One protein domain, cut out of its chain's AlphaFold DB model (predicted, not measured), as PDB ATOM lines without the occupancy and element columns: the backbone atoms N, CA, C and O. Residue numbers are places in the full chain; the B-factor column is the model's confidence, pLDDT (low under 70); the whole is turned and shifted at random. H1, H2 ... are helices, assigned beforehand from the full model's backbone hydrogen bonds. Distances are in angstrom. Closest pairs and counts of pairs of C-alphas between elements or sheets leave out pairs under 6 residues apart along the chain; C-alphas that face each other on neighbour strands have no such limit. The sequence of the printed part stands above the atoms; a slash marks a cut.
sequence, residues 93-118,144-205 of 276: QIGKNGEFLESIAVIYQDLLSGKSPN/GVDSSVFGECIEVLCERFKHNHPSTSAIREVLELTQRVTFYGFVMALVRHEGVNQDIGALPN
ATOM      1  N   GLN A  93      17.452 -31.234 -27.109       58.50
ATOM      2  CA  GLN A  93      16.800 -29.934 -27.187       58.50
ATOM      3  C   GLN A  93      15.598 -29.836 -26.232       58.50
ATOM      4  O   GLN A  93      15.427 -28.801 -25.599       58.50
ATOM      5  N   ILE A  94      14.862 -30.932 -26.002       57.66
ATOM      6  CA  ILE A  94      13.700 -30.959 -25.094       57.66
ATOM      7  C   ILE A  94      14.098 -30.574 -23.663       57.66
ATOM      8  O   ILE A  94      13.411 -29.780 -23.028       57.66
ATOM      9  N   GLY A  95      15.236 -31.071 -23.168       54.62
ATOM     10  CA  GLY A  95      15.710 -30.750 -21.815       54.62
ATOM     11  C   GLY A  95      16.060 -29.271 -21.609       54.62
ATOM     12  O   GLY A  95      15.887 -28.759 -20.511       54.62
ATOM     13  N   LYS A  96      16.506 -28.566 -22.659       59.00
ATOM     14  CA  LYS A  96      16.764 -27.116 -22.604       59.00
ATOM     15  C   LYS A  96      15.474 -26.297 -22.691       59.00
ATOM     16  O   LYS A  96      15.379 -25.241 -22.078       59.00
ATOM     17  N   ASN A  97      14.479 -26.810 -23.411       62.09
ATOM     18  CA  ASN A  97      13.179 -26.160 -23.566       62.09
ATOM     19  C   ASN A  97      12.307 -26.286 -22.298       62.09
ATOM     20  O   ASN A  97      11.372 -25.510 -22.120       62.09
ATOM     21  N   GLY A  98      12.620 -27.225 -21.394       66.25
ATOM     22  CA  GLY A  98      11.955 -27.349 -20.092       66.25
ATOM     23  C   GLY A  98      12.142 -26.117 -19.199       66.25
ATOM     24  O   GLY A  98      11.158 -25.574 -18.704       66.25
ATOM     25  N   GLU A  99      13.377 -25.617 -19.068       74.25
ATOM     26  CA  GLU A  99      13.677 -24.401 -18.286       74.25
ATOM     27  C   GLU A  99      12.978 -23.155 -18.861       74.25
ATOM     28  O   GLU A  99      12.555 -22.258 -18.124       74.25
ATOM     29  N   PHE A 100      12.819 -23.116 -20.186       78.44
ATOM     30  CA  PHE A 100      12.090 -22.060 -20.880       78.44
ATOM     31  C   PHE A 100      10.591 -22.091 -20.551       78.44
ATOM     32  O   PHE A 100      10.034 -21.074 -20.139       78.44
ATOM     33  N   LEU A 101       9.939 -23.256 -20.658       82.56
ATOM     34  CA  LEU A 101       8.517 -23.398 -20.321       82.56
ATOM     35  C   LEU A 101       8.232 -23.128 -18.841       82.56
ATOM     36  O   LEU A 101       7.210 -22.521 -18.523       82.56
ATOM     37  N   GLU A 102       9.128 -23.533 -17.944       85.69
ATOM     38  CA  GLU A 102       9.004 -23.245 -16.513       85.69
ATOM     39  C   GLU A 102       9.096 -21.739 -16.235       85.69
ATOM     40  O   GLU A 102       8.283 -21.189 -15.492       85.69
ATOM     41  N   SER A 103      10.002 -21.038 -16.920       86.19
ATOM     42  CA  SER A 103      10.108 -19.579 -16.836       86.19
ATOM     43  C   SER A 103       8.855 -18.866 -17.369       86.19
ATOM     44  O   SER A 103       8.384 -17.909 -16.755       86.19
ATOM     45  N   ILE A 104       8.259 -19.349 -18.468       88.44
ATOM     46  CA  ILE A 104       6.983 -18.820 -18.980       88.44
ATOM     47  C   ILE A 104       5.835 -19.094 -18.001       88.44
ATOM     48  O   ILE A 104       4.976 -18.233 -17.807       88.44
ATOM     49  N   ALA A 105       5.809 -20.266 -17.364       89.69
ATOM     50  CA  ALA A 105       4.783 -20.601 -16.381       89.69
ATOM     51  C   ALA A 105       4.798 -19.618 -15.198       89.69
ATOM     52  O   ALA A 105       3.733 -19.186 -14.758       89.69
ATOM     53  N   VAL A 106       5.985 -19.212 -14.732       90.00
ATOM     54  CA  VAL A 106       6.132 -18.179 -13.691       90.00
ATOM     55  C   VAL A 106       5.542 -16.844 -14.153       90.00
ATOM     56  O   VAL A 106       4.735 -16.268 -13.429       90.00
ATOM     57  N   ILE A 107       5.865 -16.394 -15.371       89.56
ATOM     58  CA  ILE A 107       5.308 -15.157 -15.951       89.56
ATOM     59  C   ILE A 107       3.777 -15.216 -15.994       89.56
ATOM     60  O   ILE A 107       3.101 -14.278 -15.575       89.56
ATOM     61  N   TYR A 108       3.218 -16.328 -16.472       91.06
ATOM     62  CA  TYR A 108       1.772 -16.513 -16.553       91.06
ATOM     63  C   TYR A 108       1.102 -16.436 -15.170       91.06
ATOM     64  O   TYR A 108       0.067 -15.788 -15.021       91.06
ATOM     65  N   GLN A 109       1.697 -17.061 -14.147       89.81
ATOM     66  CA  GLN A 109       1.190 -16.993 -12.771       89.81
ATOM     67  C   GLN A 109       1.288 -15.584 -12.183       89.81
ATOM     68  O   GLN A 109       0.359 -15.134 -11.511       89.81
ATOM     69  N   ASP A 110       2.376 -14.863 -12.456       89.06
ATOM     70  CA  ASP A 110       2.536 -13.483 -12.009       89.06
ATOM     71  C   ASP A 110       1.459 -12.574 -12.619       89.06
ATOM     72  O   ASP A 110       0.792 -11.845 -11.877       89.06
ATOM     73  N   LEU A 111       1.193 -12.702 -13.922       89.62
ATOM     74  CA  LEU A 111       0.123 -11.967 -14.602       89.62
ATOM     75  C   LEU A 111      -1.270 -12.337 -14.079       89.62
ATOM     76  O   LEU A 111      -2.075 -11.442 -13.825       89.62
ATOM     77  N   LEU A 112      -1.547 -13.625 -13.839       87.69
ATOM     78  CA  LEU A 112      -2.796 -14.057 -13.196       87.69
ATOM     79  C   LEU A 112      -2.964 -13.469 -11.790       87.69
ATOM     80  O   LEU A 112      -4.078 -13.148 -11.385       87.69
ATOM     81  N   SER A 113      -1.867 -13.314 -11.048       84.94
ATOM     82  CA  SER A 113      -1.872 -12.700  -9.716       84.94
ATOM     83  C   SER A 113      -1.957 -11.166  -9.734       84.94
ATOM     84  O   SER A 113      -1.921 -10.541  -8.675       84.94
ATOM     85  N   GLY A 114      -2.064 -10.546 -10.917       79.94
ATOM     86  CA  GLY A 114      -2.166  -9.096 -11.094       79.94
ATOM     87  C   GLY A 114      -0.830  -8.348 -11.028       79.94
ATOM     88  O   GLY A 114      -0.815  -7.116 -10.984       79.94
ATOM     89  N   LYS A 115       0.308  -9.054 -11.026       74.94
ATOM     90  CA  LYS A 115       1.632  -8.429 -11.108       74.94
ATOM     91  C   LYS A 115       1.902  -8.069 -12.564       74.94
ATOM     92  O   LYS A 115       2.288  -8.918 -13.361       74.94
ATOM     93  N   SER A 116       1.682  -6.808 -12.915       66.06
ATOM     94  CA  SER A 116       2.055  -6.290 -14.230       66.06
ATOM     95  C   SER A 116       3.493  -5.750 -14.201       66.06
ATOM     96  O   SER A 116       3.915  -5.212 -13.172       66.06
ATOM     97  N   PRO A 117       4.252  -5.821 -15.310       62.41
ATOM     98  CA  PRO A 117       5.586  -5.214 -15.402       62.41
ATOM     99  C   PRO A 117       5.574  -3.690 -15.168       62.41
ATOM    100  O   PRO A 117       6.597  -3.115 -14.807       62.41
ATOM    101  N   ASN A 118       4.408  -3.048 -15.299       56.84
ATOM    102  CA  ASN A 118       4.198  -1.619 -15.062       56.84
ATOM    103  C   ASN A 118       3.681  -1.294 -13.648       56.84
ATOM    104  O   ASN A 118       3.333  -0.144 -13.371       56.84
ATOM    105  N   GLY A 144      -7.814 -16.997 -18.304       84.00
ATOM    106  CA  GLY A 144      -6.511 -16.686 -18.920       84.00
ATOM    107  C   GLY A 144      -5.931 -15.305 -18.602       84.00
ATOM    108  O   GLY A 144      -6.460 -14.575 -17.773       84.00
ATOM    109  N   VAL A 145      -4.829 -14.938 -19.251       90.69
ATOM    110  CA  VAL A 145      -4.170 -13.618 -19.155       90.69
ATOM    111  C   VAL A 145      -4.326 -12.863 -20.474       90.69
ATOM    112  O   VAL A 145      -4.652 -13.480 -21.487       90.69
ATOM    113  N   ASP A 146      -4.112 -11.547 -20.471       91.31
ATOM    114  CA  ASP A 146      -4.065 -10.761 -21.708       91.31
ATOM    115  C   ASP A 146      -2.886 -11.215 -22.587       91.31
ATOM    116  O   ASP A 146      -1.742 -11.268 -22.124       91.31
ATOM    117  N   SER A 147      -3.167 -11.569 -23.842       90.81
ATOM    118  CA  SER A 147      -2.170 -12.147 -24.747       90.81
ATOM    119  C   SER A 147      -1.076 -11.156 -25.139       90.81
ATOM    120  O   SER A 147       0.062 -11.574 -25.343       90.81
ATOM    121  N   SER A 148      -1.386  -9.856 -25.218       89.12
ATOM    122  CA  SER A 148      -0.405  -8.831 -25.594       89.12
ATOM    123  C   SER A 148       0.619  -8.623 -24.483       89.12
ATOM    124  O   SER A 148       1.821  -8.746 -24.715       89.12
ATOM    125  N   VAL A 149       0.147  -8.461 -23.243       89.31
ATOM    126  CA  VAL A 149       1.006  -8.309 -22.061       89.31
ATOM    127  C   VAL A 149       1.816  -9.582 -21.806       89.31
ATOM    128  O   VAL A 149       2.991  -9.517 -21.442       89.31
ATOM    129  N   PHE A 150       1.213 -10.755 -22.023       91.06
ATOM    130  CA  PHE A 150       1.920 -12.027 -21.907       91.06
ATOM    131  C   PHE A 150       3.009 -12.180 -22.973       91.06
ATOM    132  O   PHE A 150       4.125 -12.579 -22.642       91.06
ATOM    133  N   GLY A 151       2.718 -11.798 -24.220       88.69
ATOM    134  CA  GLY A 151       3.676 -11.798 -25.324       88.69
ATOM    135  C   GLY A 151       4.882 -10.902 -25.061       88.69
ATOM    136  O   GLY A 151       6.012 -11.372 -25.171       88.69
ATOM    137  N   GLU A 152       4.664  -9.664 -24.615       88.94
ATOM    138  CA  GLU A 152       5.743  -8.729 -24.261       88.94
ATOM    139  C   GLU A 152       6.672  -9.302 -23.178       88.94
ATOM    140  O   GLU A 152       7.898  -9.246 -23.297       88.94
ATOM    141  N   CYS A 153       6.105  -9.919 -22.135       88.62
ATOM    142  CA  CYS A 153       6.896 -10.555 -21.080       88.62
ATOM    143  C   CYS A 153       7.739 -11.727 -21.609       88.62
ATOM    144  O   CYS A 153       8.887 -11.907 -21.191       88.62
ATOM    145  N   ILE A 154       7.177 -12.531 -22.518       88.00
ATOM    146  CA  ILE A 154       7.890 -13.654 -23.133       88.00
ATOM    147  C   ILE A 154       8.996 -13.150 -24.068       88.00
ATOM    148  O   ILE A 154      10.080 -13.729 -24.070       88.00
ATOM    149  N   GLU A 155       8.785 -12.066 -24.817       85.62
ATOM    150  CA  GLU A 155       9.817 -11.484 -25.686       85.62
ATOM    151  C   GLU A 155      11.065 -11.077 -24.882       85.62
ATOM    152  O   GLU A 155      12.179 -11.468 -25.237       85.62
ATOM    153  N   VAL A 156      10.883 -10.414 -23.734       84.62
ATOM    154  CA  VAL A 156      11.983 -10.070 -22.808       84.62
ATOM    155  C   VAL A 156      12.685 -11.325 -22.273       84.62
ATOM    156  O   VAL A 156      13.910 -11.351 -22.106       84.62
ATOM    157  N   LEU A 157      11.934 -12.395 -22.008       83.62
ATOM    158  CA  LEU A 157      12.504 -13.674 -21.592       83.62
ATOM    159  C   LEU A 157      13.359 -14.293 -22.713       83.62
ATOM    160  O   LEU A 157      14.483 -14.726 -22.452       83.62
ATOM    161  N   CYS A 158      12.874 -14.287 -23.955       80.00
ATOM    162  CA  CYS A 158      13.588 -14.789 -25.131       80.00
ATOM    163  C   CYS A 158      14.889 -14.023 -25.421       80.00
ATOM    164  O   CYS A 158      15.861 -14.619 -25.881       80.00
ATOM    165  N   GLU A 159      14.970 -12.724 -25.122       78.56
ATOM    166  CA  GLU A 159      16.239 -11.979 -25.205       78.56
ATOM    167  C   GLU A 159      17.288 -12.508 -24.211       78.56
ATOM    168  O   GLU A 159      18.495 -12.495 -24.476       78.56
ATOM    169  N   ARG A 160      16.831 -13.014 -23.060       75.31
ATOM    170  CA  ARG A 160      17.684 -13.559 -21.999       75.31
ATOM    171  C   ARG A 160      18.186 -14.965 -22.325       75.31
ATOM    172  O   ARG A 160      19.332 -15.300 -22.010       75.31
ATOM    173  N   PHE A 161      17.354 -15.779 -22.970       69.88
ATOM    174  CA  PHE A 161      17.704 -17.127 -23.409       69.88
ATOM    175  C   PHE A 161      18.360 -17.079 -24.798       69.88
ATOM    176  O   PHE A 161      17.713 -17.044 -25.831       69.88
ATOM    177  N   LYS A 162      19.697 -17.147 -24.857       64.31
ATOM    178  CA  LYS A 162      20.477 -17.127 -26.120       64.31
ATOM    179  C   LYS A 162      20.219 -18.316 -27.072       64.31
ATOM    180  O   LYS A 162      20.889 -18.436 -28.098       64.31
ATOM    181  N   HIS A 163      19.331 -19.240 -26.714       58.19
ATOM    182  CA  HIS A 163      18.962 -20.432 -27.477       58.19
ATOM    183  C   HIS A 163      17.431 -20.478 -27.563       58.19
ATOM    184  O   HIS A 163      16.787 -21.038 -26.683       58.19
ATOM    185  N   ASN A 164      16.868 -19.836 -28.587       58.84
ATOM    186  CA  ASN A 164      15.427 -19.638 -28.730       58.84
ATOM    187  C   ASN A 164      14.812 -20.712 -29.620       58.84
ATOM    188  O   ASN A 164      14.851 -20.611 -30.843       58.84
ATOM    189  N   HIS A 165      14.233 -21.725 -28.984       62.38
ATOM    190  CA  HIS A 165      13.234 -22.581 -29.605       62.38
ATOM    191  C   HIS A 165      12.069 -22.696 -28.619       62.38
ATOM    192  O   HIS A 165      12.272 -23.235 -27.527       62.38
ATOM    193  N   PRO A 166      10.866 -22.199 -28.959       73.31
ATOM    194  CA  PRO A 166      10.437 -21.579 -30.227       73.31
ATOM    195  C   PRO A 166      11.036 -20.185 -30.523       73.31
ATOM    196  O   PRO A 166      11.535 -19.506 -29.626       73.31
ATOM    197  N   SER A 167      10.987 -19.756 -31.792       78.94
ATOM    198  CA  SER A 167      11.382 -18.406 -32.226       78.94
ATOM    199  C   SER A 167      10.396 -17.332 -31.740       78.94
ATOM    200  O   SER A 167       9.210 -17.600 -31.558       78.94
ATOM    201  N   THR A 168      10.863 -16.090 -31.562       81.31
ATOM    202  CA  THR A 168      10.005 -14.968 -31.126       81.31
ATOM    203  C   THR A 168       8.873 -14.677 -32.110       81.31
ATOM    204  O   THR A 168       7.772 -14.334 -31.691       81.31
ATOM    205  N   SER A 169       9.103 -14.882 -33.411       84.50
ATOM    206  CA  SER A 169       8.061 -14.778 -34.437       84.50
ATOM    207  C   SER A 169       6.951 -15.810 -34.247       84.50
ATOM    208  O   SER A 169       5.785 -15.446 -34.323       84.50
ATOM    209  N   ALA A 170       7.297 -17.065 -33.936       85.81
ATOM    210  CA  ALA A 170       6.307 -18.117 -33.705       85.81
ATOM    211  C   ALA A 170       5.491 -17.870 -32.424       85.81
ATOM    212  O   ALA A 170       4.291 -18.123 -32.385       85.81
ATOM    213  N   ILE A 171       6.125 -17.339 -31.373       87.06
ATOM    214  CA  ILE A 171       5.429 -16.956 -30.134       87.06
ATOM    215  C   ILE A 171       4.405 -15.853 -30.416       87.06
ATOM    216  O   ILE A 171       3.276 -15.931 -29.936       87.06
ATOM    217  N   ARG A 172       4.785 -14.848 -31.214       86.62
ATOM    218  CA  ARG A 172       3.888 -13.758 -31.597       86.62
ATOM    219  C   ARG A 172       2.711 -14.265 -32.426       86.62
ATOM    220  O   ARG A 172       1.576 -13.961 -32.089       86.62
ATOM    221  N   GLU A 173       2.972 -15.108 -33.422       88.25
ATOM    222  CA  GLU A 173       1.931 -15.725 -34.253       88.25
ATOM    223  C   GLU A 173       0.927 -16.536 -33.416       88.25
ATOM    224  O   GLU A 173      -0.284 -16.425 -33.603       88.25
ATOM    225  N   VAL A 174       1.410 -17.295 -32.426       88.19
ATOM    226  CA  VAL A 174       0.555 -18.057 -31.503       88.19
ATOM    227  C   VAL A 174      -0.341 -17.153 -30.649       88.19
ATOM    228  O   VAL A 174      -1.483 -17.521 -30.368       88.19
ATOM    229  N   LEU A 175       0.161 -15.995 -30.219       88.56
ATOM    230  CA  LEU A 175      -0.548 -15.081 -29.318       88.56
ATOM    231  C   LEU A 175      -1.425 -14.052 -30.046       88.56
ATOM    232  O   LEU A 175      -2.382 -13.562 -29.454       88.56
ATOM    233  N   GLU A 176      -1.154 -13.750 -31.319       85.81
ATOM    234  CA  GLU A 176      -1.932 -12.800 -32.134       85.81
ATOM    235  C   GLU A 176      -3.379 -13.258 -32.375       85.81
ATOM    236  O   GLU A 176      -4.262 -12.437 -32.627       85.81
ATOM    237  N   LEU A 177      -3.647 -14.563 -32.277       75.12
ATOM    238  CA  LEU A 177      -4.956 -15.144 -32.581       75.12
ATOM    239  C   LEU A 177      -6.008 -14.924 -31.486       75.12
ATOM    240  O   LEU A 177      -7.198 -15.119 -31.746       75.12
ATOM    241  N   THR A 178      -5.613 -14.548 -30.267       81.75
ATOM    242  CA  THR A 178      -6.548 -14.410 -29.146       81.75
ATOM    243  C   THR A 178      -6.248 -13.182 -28.301       81.75
ATOM    244  O   THR A 178      -5.100 -12.868 -28.022       81.75
ATOM    245  N   GLN A 179      -7.293 -12.506 -27.818       85.75
ATOM    246  CA  GLN A 179      -7.134 -11.399 -26.867       85.75
ATOM    247  C   GLN A 179      -6.700 -11.895 -25.480       85.75
ATOM    248  O   GLN A 179      -5.959 -11.219 -24.769       85.75
ATOM    249  N   ARG A 180      -7.156 -13.093 -25.100       89.38
ATOM    250  CA  ARG A 180      -6.782 -13.761 -23.854       89.38
ATOM    251  C   ARG A 180      -6.326 -15.179 -24.111       89.38
ATOM    252  O   ARG A 180      -6.813 -15.841 -25.030       89.38
ATOM    253  N   VAL A 181      -5.415 -15.661 -23.277       90.38
ATOM    254  CA  VAL A 181      -4.827 -16.989 -23.423       90.38
ATOM    255  C   VAL A 181      -4.671 -17.662 -22.067       90.38
ATOM    256  O   VAL A 181      -4.234 -17.047 -21.096       90.38
ATOM    257  N   THR A 182      -5.039 -18.939 -21.978       92.44
ATOM    258  CA  THR A 182      -4.707 -19.774 -20.818       92.44
ATOM    259  C   THR A 182      -3.335 -20.408 -21.018       92.44
ATOM    260  O   THR A 182      -2.924 -20.641 -22.151       92.44
ATOM    261  N   PHE A 183      -2.628 -20.761 -19.942       90.00
ATOM    262  CA  PHE A 183      -1.322 -21.421 -20.080       90.00
ATOM    263  C   PHE A 183      -1.429 -22.732 -20.869       90.00
ATOM    264  O   PHE A 183      -0.619 -22.999 -21.752       90.00
ATOM    265  N   TYR A 184      -2.480 -23.518 -20.607       88.50
ATOM    266  CA  TYR A 184      -2.763 -24.723 -21.381       88.50
ATOM    267  C   TYR A 184      -3.018 -24.405 -22.860       88.50
ATOM    268  O   TYR A 184      -2.440 -25.057 -23.727       88.50
ATOM    269  N   GLY A 185      -3.834 -23.387 -23.155       89.69
ATOM    270  CA  GLY A 185      -4.113 -22.949 -24.523       89.69
ATOM    271  C   GLY A 185      -2.851 -22.505 -25.263       89.69
ATOM    272  O   GLY A 185      -2.623 -22.940 -26.388       89.69
ATOM    273  N   PHE A 186      -1.991 -21.730 -24.600       90.94
ATOM    274  CA  PHE A 186      -0.698 -21.300 -25.129       90.94
ATOM    275  C   PHE A 186       0.215 -22.487 -25.456       90.94
ATOM    276  O   PHE A 186       0.710 -22.603 -26.576       90.94
ATOM    277  N   VAL A 187       0.397 -23.414 -24.511       88.12
ATOM    278  CA  VAL A 187       1.241 -24.601 -24.719       88.12
ATOM    279  C   VAL A 187       0.677 -25.481 -25.837       88.12
ATOM    280  O   VAL A 187       1.433 -25.951 -26.683       88.12
ATOM    281  N   MET A 188      -0.642 -25.684 -25.892       87.56
ATOM    282  CA  MET A 188      -1.268 -26.454 -26.971       87.56
ATOM    283  C   MET A 188      -1.108 -25.783 -28.337       87.56
ATOM    284  O   MET A 188      -0.917 -26.485 -29.330       87.56
ATOM    285  N   ALA A 189      -1.167 -24.454 -28.401       88.06
ATOM    286  CA  ALA A 189      -0.929 -23.717 -29.634       88.06
ATOM    287  C   ALA A 189       0.533 -23.841 -30.093       88.06
ATOM    288  O   ALA A 189       0.764 -24.127 -31.263       88.06
ATOM    289  N   LEU A 190       1.508 -23.768 -29.175       85.44
ATOM    290  CA  LEU A 190       2.918 -24.044 -29.480       85.44
ATOM    291  C   LEU A 190       3.138 -25.468 -30.011       85.44
ATOM    292  O   LEU A 190       3.841 -25.649 -30.998       85.44
ATOM    293  N   VAL A 191       2.510 -26.475 -29.393       81.69
ATOM    294  CA  VAL A 191       2.606 -27.884 -29.823       81.69
ATOM    295  C   VAL A 191       2.005 -28.107 -31.217       81.69
ATOM    296  O   VAL A 191       2.426 -29.007 -31.940       81.69
ATOM    297  N   ARG A 192       1.009 -27.308 -31.610       83.31
ATOM    298  CA  ARG A 192       0.372 -27.379 -32.936       83.31
ATOM    299  C   ARG A 192       1.051 -26.498 -33.982       83.31
ATOM    300  O   ARG A 192       0.673 -26.566 -35.146       83.31
ATOM    301  N   HIS A 193       2.010 -25.668 -33.588       84.81
ATOM    302  CA  HIS A 193       2.646 -24.732 -34.496       84.81
ATOM    303  C   HIS A 193       3.697 -25.447 -35.352       84.81
ATOM    304  O   HIS A 193       4.761 -25.835 -34.867       84.81
ATOM    305  N   GLU A 194       3.422 -25.568 -36.650       80.56
ATOM    306  CA  GLU A 194       4.264 -26.290 -37.615       80.56
ATOM    307  C   GLU A 194       5.720 -25.802 -37.607       80.56
ATOM    308  O   GLU A 194       6.645 -26.605 -37.508       80.56
ATOM    309  N   GLY A 195       5.943 -24.482 -37.599       79.50
ATOM    310  CA  GLY A 195       7.298 -23.919 -37.541       79.50
ATOM    311  C   GLY A 195       8.052 -24.255 -36.248       79.50
ATOM    312  O   GLY A 195       9.256 -24.480 -36.277       79.50
ATOM    313  N   VAL A 196       7.348 -24.374 -35.115       79.00
ATOM    314  CA  VAL A 196       7.971 -24.717 -33.827       79.00
ATOM    315  C   VAL A 196       8.355 -26.193 -33.818       79.00
ATOM    316  O   VAL A 196       9.446 -26.541 -33.371       79.00
ATOM    317  N   ASN A 197       7.493 -27.057 -34.357       76.00
ATOM    318  CA  ASN A 197       7.763 -28.488 -34.479       76.00
ATOM    319  C   ASN A 197       8.941 -28.778 -35.422       76.00
ATOM    320  O   ASN A 197       9.794 -29.608 -35.091       76.00
ATOM    321  N   GLN A 198       9.035 -28.048 -36.540       71.75
ATOM    322  CA  GLN A 198      10.173 -28.109 -37.463       71.75
ATOM    323  C   GLN A 198      11.476 -27.663 -36.785       71.75
ATOM    324  O   GLN A 198      12.481 -28.370 -36.863       71.75
ATOM    325  N   ASP A 199      11.449 -26.543 -36.057       68.75
ATOM    326  CA  ASP A 199      12.624 -25.973 -35.386       68.75
ATOM    327  C   ASP A 199      13.142 -26.833 -34.219       68.75
ATOM    328  O   ASP A 199      14.352 -26.958 -34.028       68.75
ATOM    329  N   ILE A 200      12.243 -27.450 -33.441       67.25
ATOM    330  CA  ILE A 200      12.593 -28.356 -32.328       67.25
ATOM    331  C   ILE A 200      13.114 -29.714 -32.854       67.25
ATOM    332  O   ILE A 200      13.701 -30.497 -32.101       67.25
ATOM    333  N   GLY A 201      12.945 -29.998 -34.152       59.50
ATOM    334  CA  GLY A 201      13.387 -31.240 -34.787       59.50
ATOM    335  C   GLY A 201      12.588 -32.464 -34.333       59.50
ATOM    336  O   GLY A 201      13.118 -33.578 -34.290       59.50
ATOM    337  N   ALA A 202      11.326 -32.265 -33.943       60.19
ATOM    338  CA  ALA A 202      10.487 -33.313 -33.384       60.19
ATOM    339  C   ALA A 202       9.733 -34.064 -34.490       60.19
ATOM    340  O   ALA A 202       8.565 -33.798 -34.740       60.19
ATOM    341  N   LEU A 203      10.418 -35.067 -35.049       51.12
ATOM    342  CA  LEU A 203       9.892 -36.118 -35.933       51.12
ATOM    343  C   LEU A 203       9.440 -35.643 -37.334       51.12
ATOM    344  O   LEU A 203       9.012 -34.505 -37.498       51.12
ATOM    345  N   PRO A 204       9.554 -36.510 -38.365       48.69
ATOM    346  CA  PRO A 204       9.033 -36.222 -39.702       48.69
ATOM    347  C   PRO A 204       7.547 -35.867 -39.641       48.69
ATOM    348  O   PRO A 204       6.819 -36.376 -38.780       48.69
ATOM    349  N   ASN A 205       7.088 -35.028 -40.571       51.47
ATOM    350  CA  ASN A 205       5.680 -34.644 -40.642       51.47
ATOM    351  C   ASN A 205       4.793 -35.899 -40.703       51.47
ATOM    352  O   ASN A 205       5.163 -36.902 -41.313       51.47
TER     353      ASN A 205
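Overview. This is residues 93 to 118 and 144 to 205 of the 276 residues of the protein "UPF0705 protein C11orf49 homolog isoform X2" of Salmo salar (UniProt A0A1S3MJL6). A hairpin of two helices, H2 and H3, makes one side of this domain, and on the other side H1 crosses over H2 while H4 crosses over H3. Short H5 makes a corner with H4 and lies near the first residue of H1. The printed part has 88 residues, with five named helices in the order H1 H2 H3 H4 H5, no named strand, and the class all helix. It is compact, with a radius of gyration of the C-alphas of 12.6 A, and elongated, spanning 41 by 25 by 18 A.

Arrangement. H1, residues 93 to 112, touches H2, residues 147 to 160, with residues 103 to 111 alone; the closest C-alphas, of Ile 104 and Ile 154, are 6.7 A apart, at a steep tilt of 44 degrees, opposite ways. H2 and H3, residues 168 to 176, form a helical hairpin at a shallow tilt of 10 degrees, closest at C-alphas Ser 147 and Leu 175, 5.7 A. H3 touches H4, residues 183 to 192, at a steep tilt of 62 degrees, closest at C-alphas Val 174 and Ala 189, 6.1 A. H1 and H4 are close but not clearly touching, their closest C-alphas, of Tyr 108 and Phe 183, 6.8 A apart. H5, residues 194 to 200, touches no helix but is near H3, with C-alphas Ala 170 and Val 196 closest at 6.8 A. The packing is mostly crossed, tilted helices rather than aligned ones, but only just: 1 of 3 touching pairs is at a shallow tilt. Residues 145 to 146 pair with 180 to 181, antiparallel. Every O i to N i+4 pair is within hydrogen-bond range in H2, H3, H4 and H5; in H1, 14 of 16 are.

Along the chain. H1 runs 28.8 A from C-alpha 93 at (16.800, -29.934, -27.187). H2 is 20.1 A long, H3 12.2 A, H4 14.3 A and H5 10.1 A, ending at C-alpha 200, (12.593, -28.356, -32.328).

Size, cuts and confidence. The two farthest C-alphas, of Asn 118 and Pro 204, are 42.8 A apart. Residues 119 to 143 are not printed, and C-alphas 118 and 144 are 18.9 A apart across this cut, between H1 and H2. Of the links printed whole, H4 to H5 is tight, H2 to H3 and H3 to H4 are short, and none is long. Mean pLDDT of the printed part is 79.2; it is under 70 at residues 93 to 98, 116 to 118, 161 to 165 and 199 to 205.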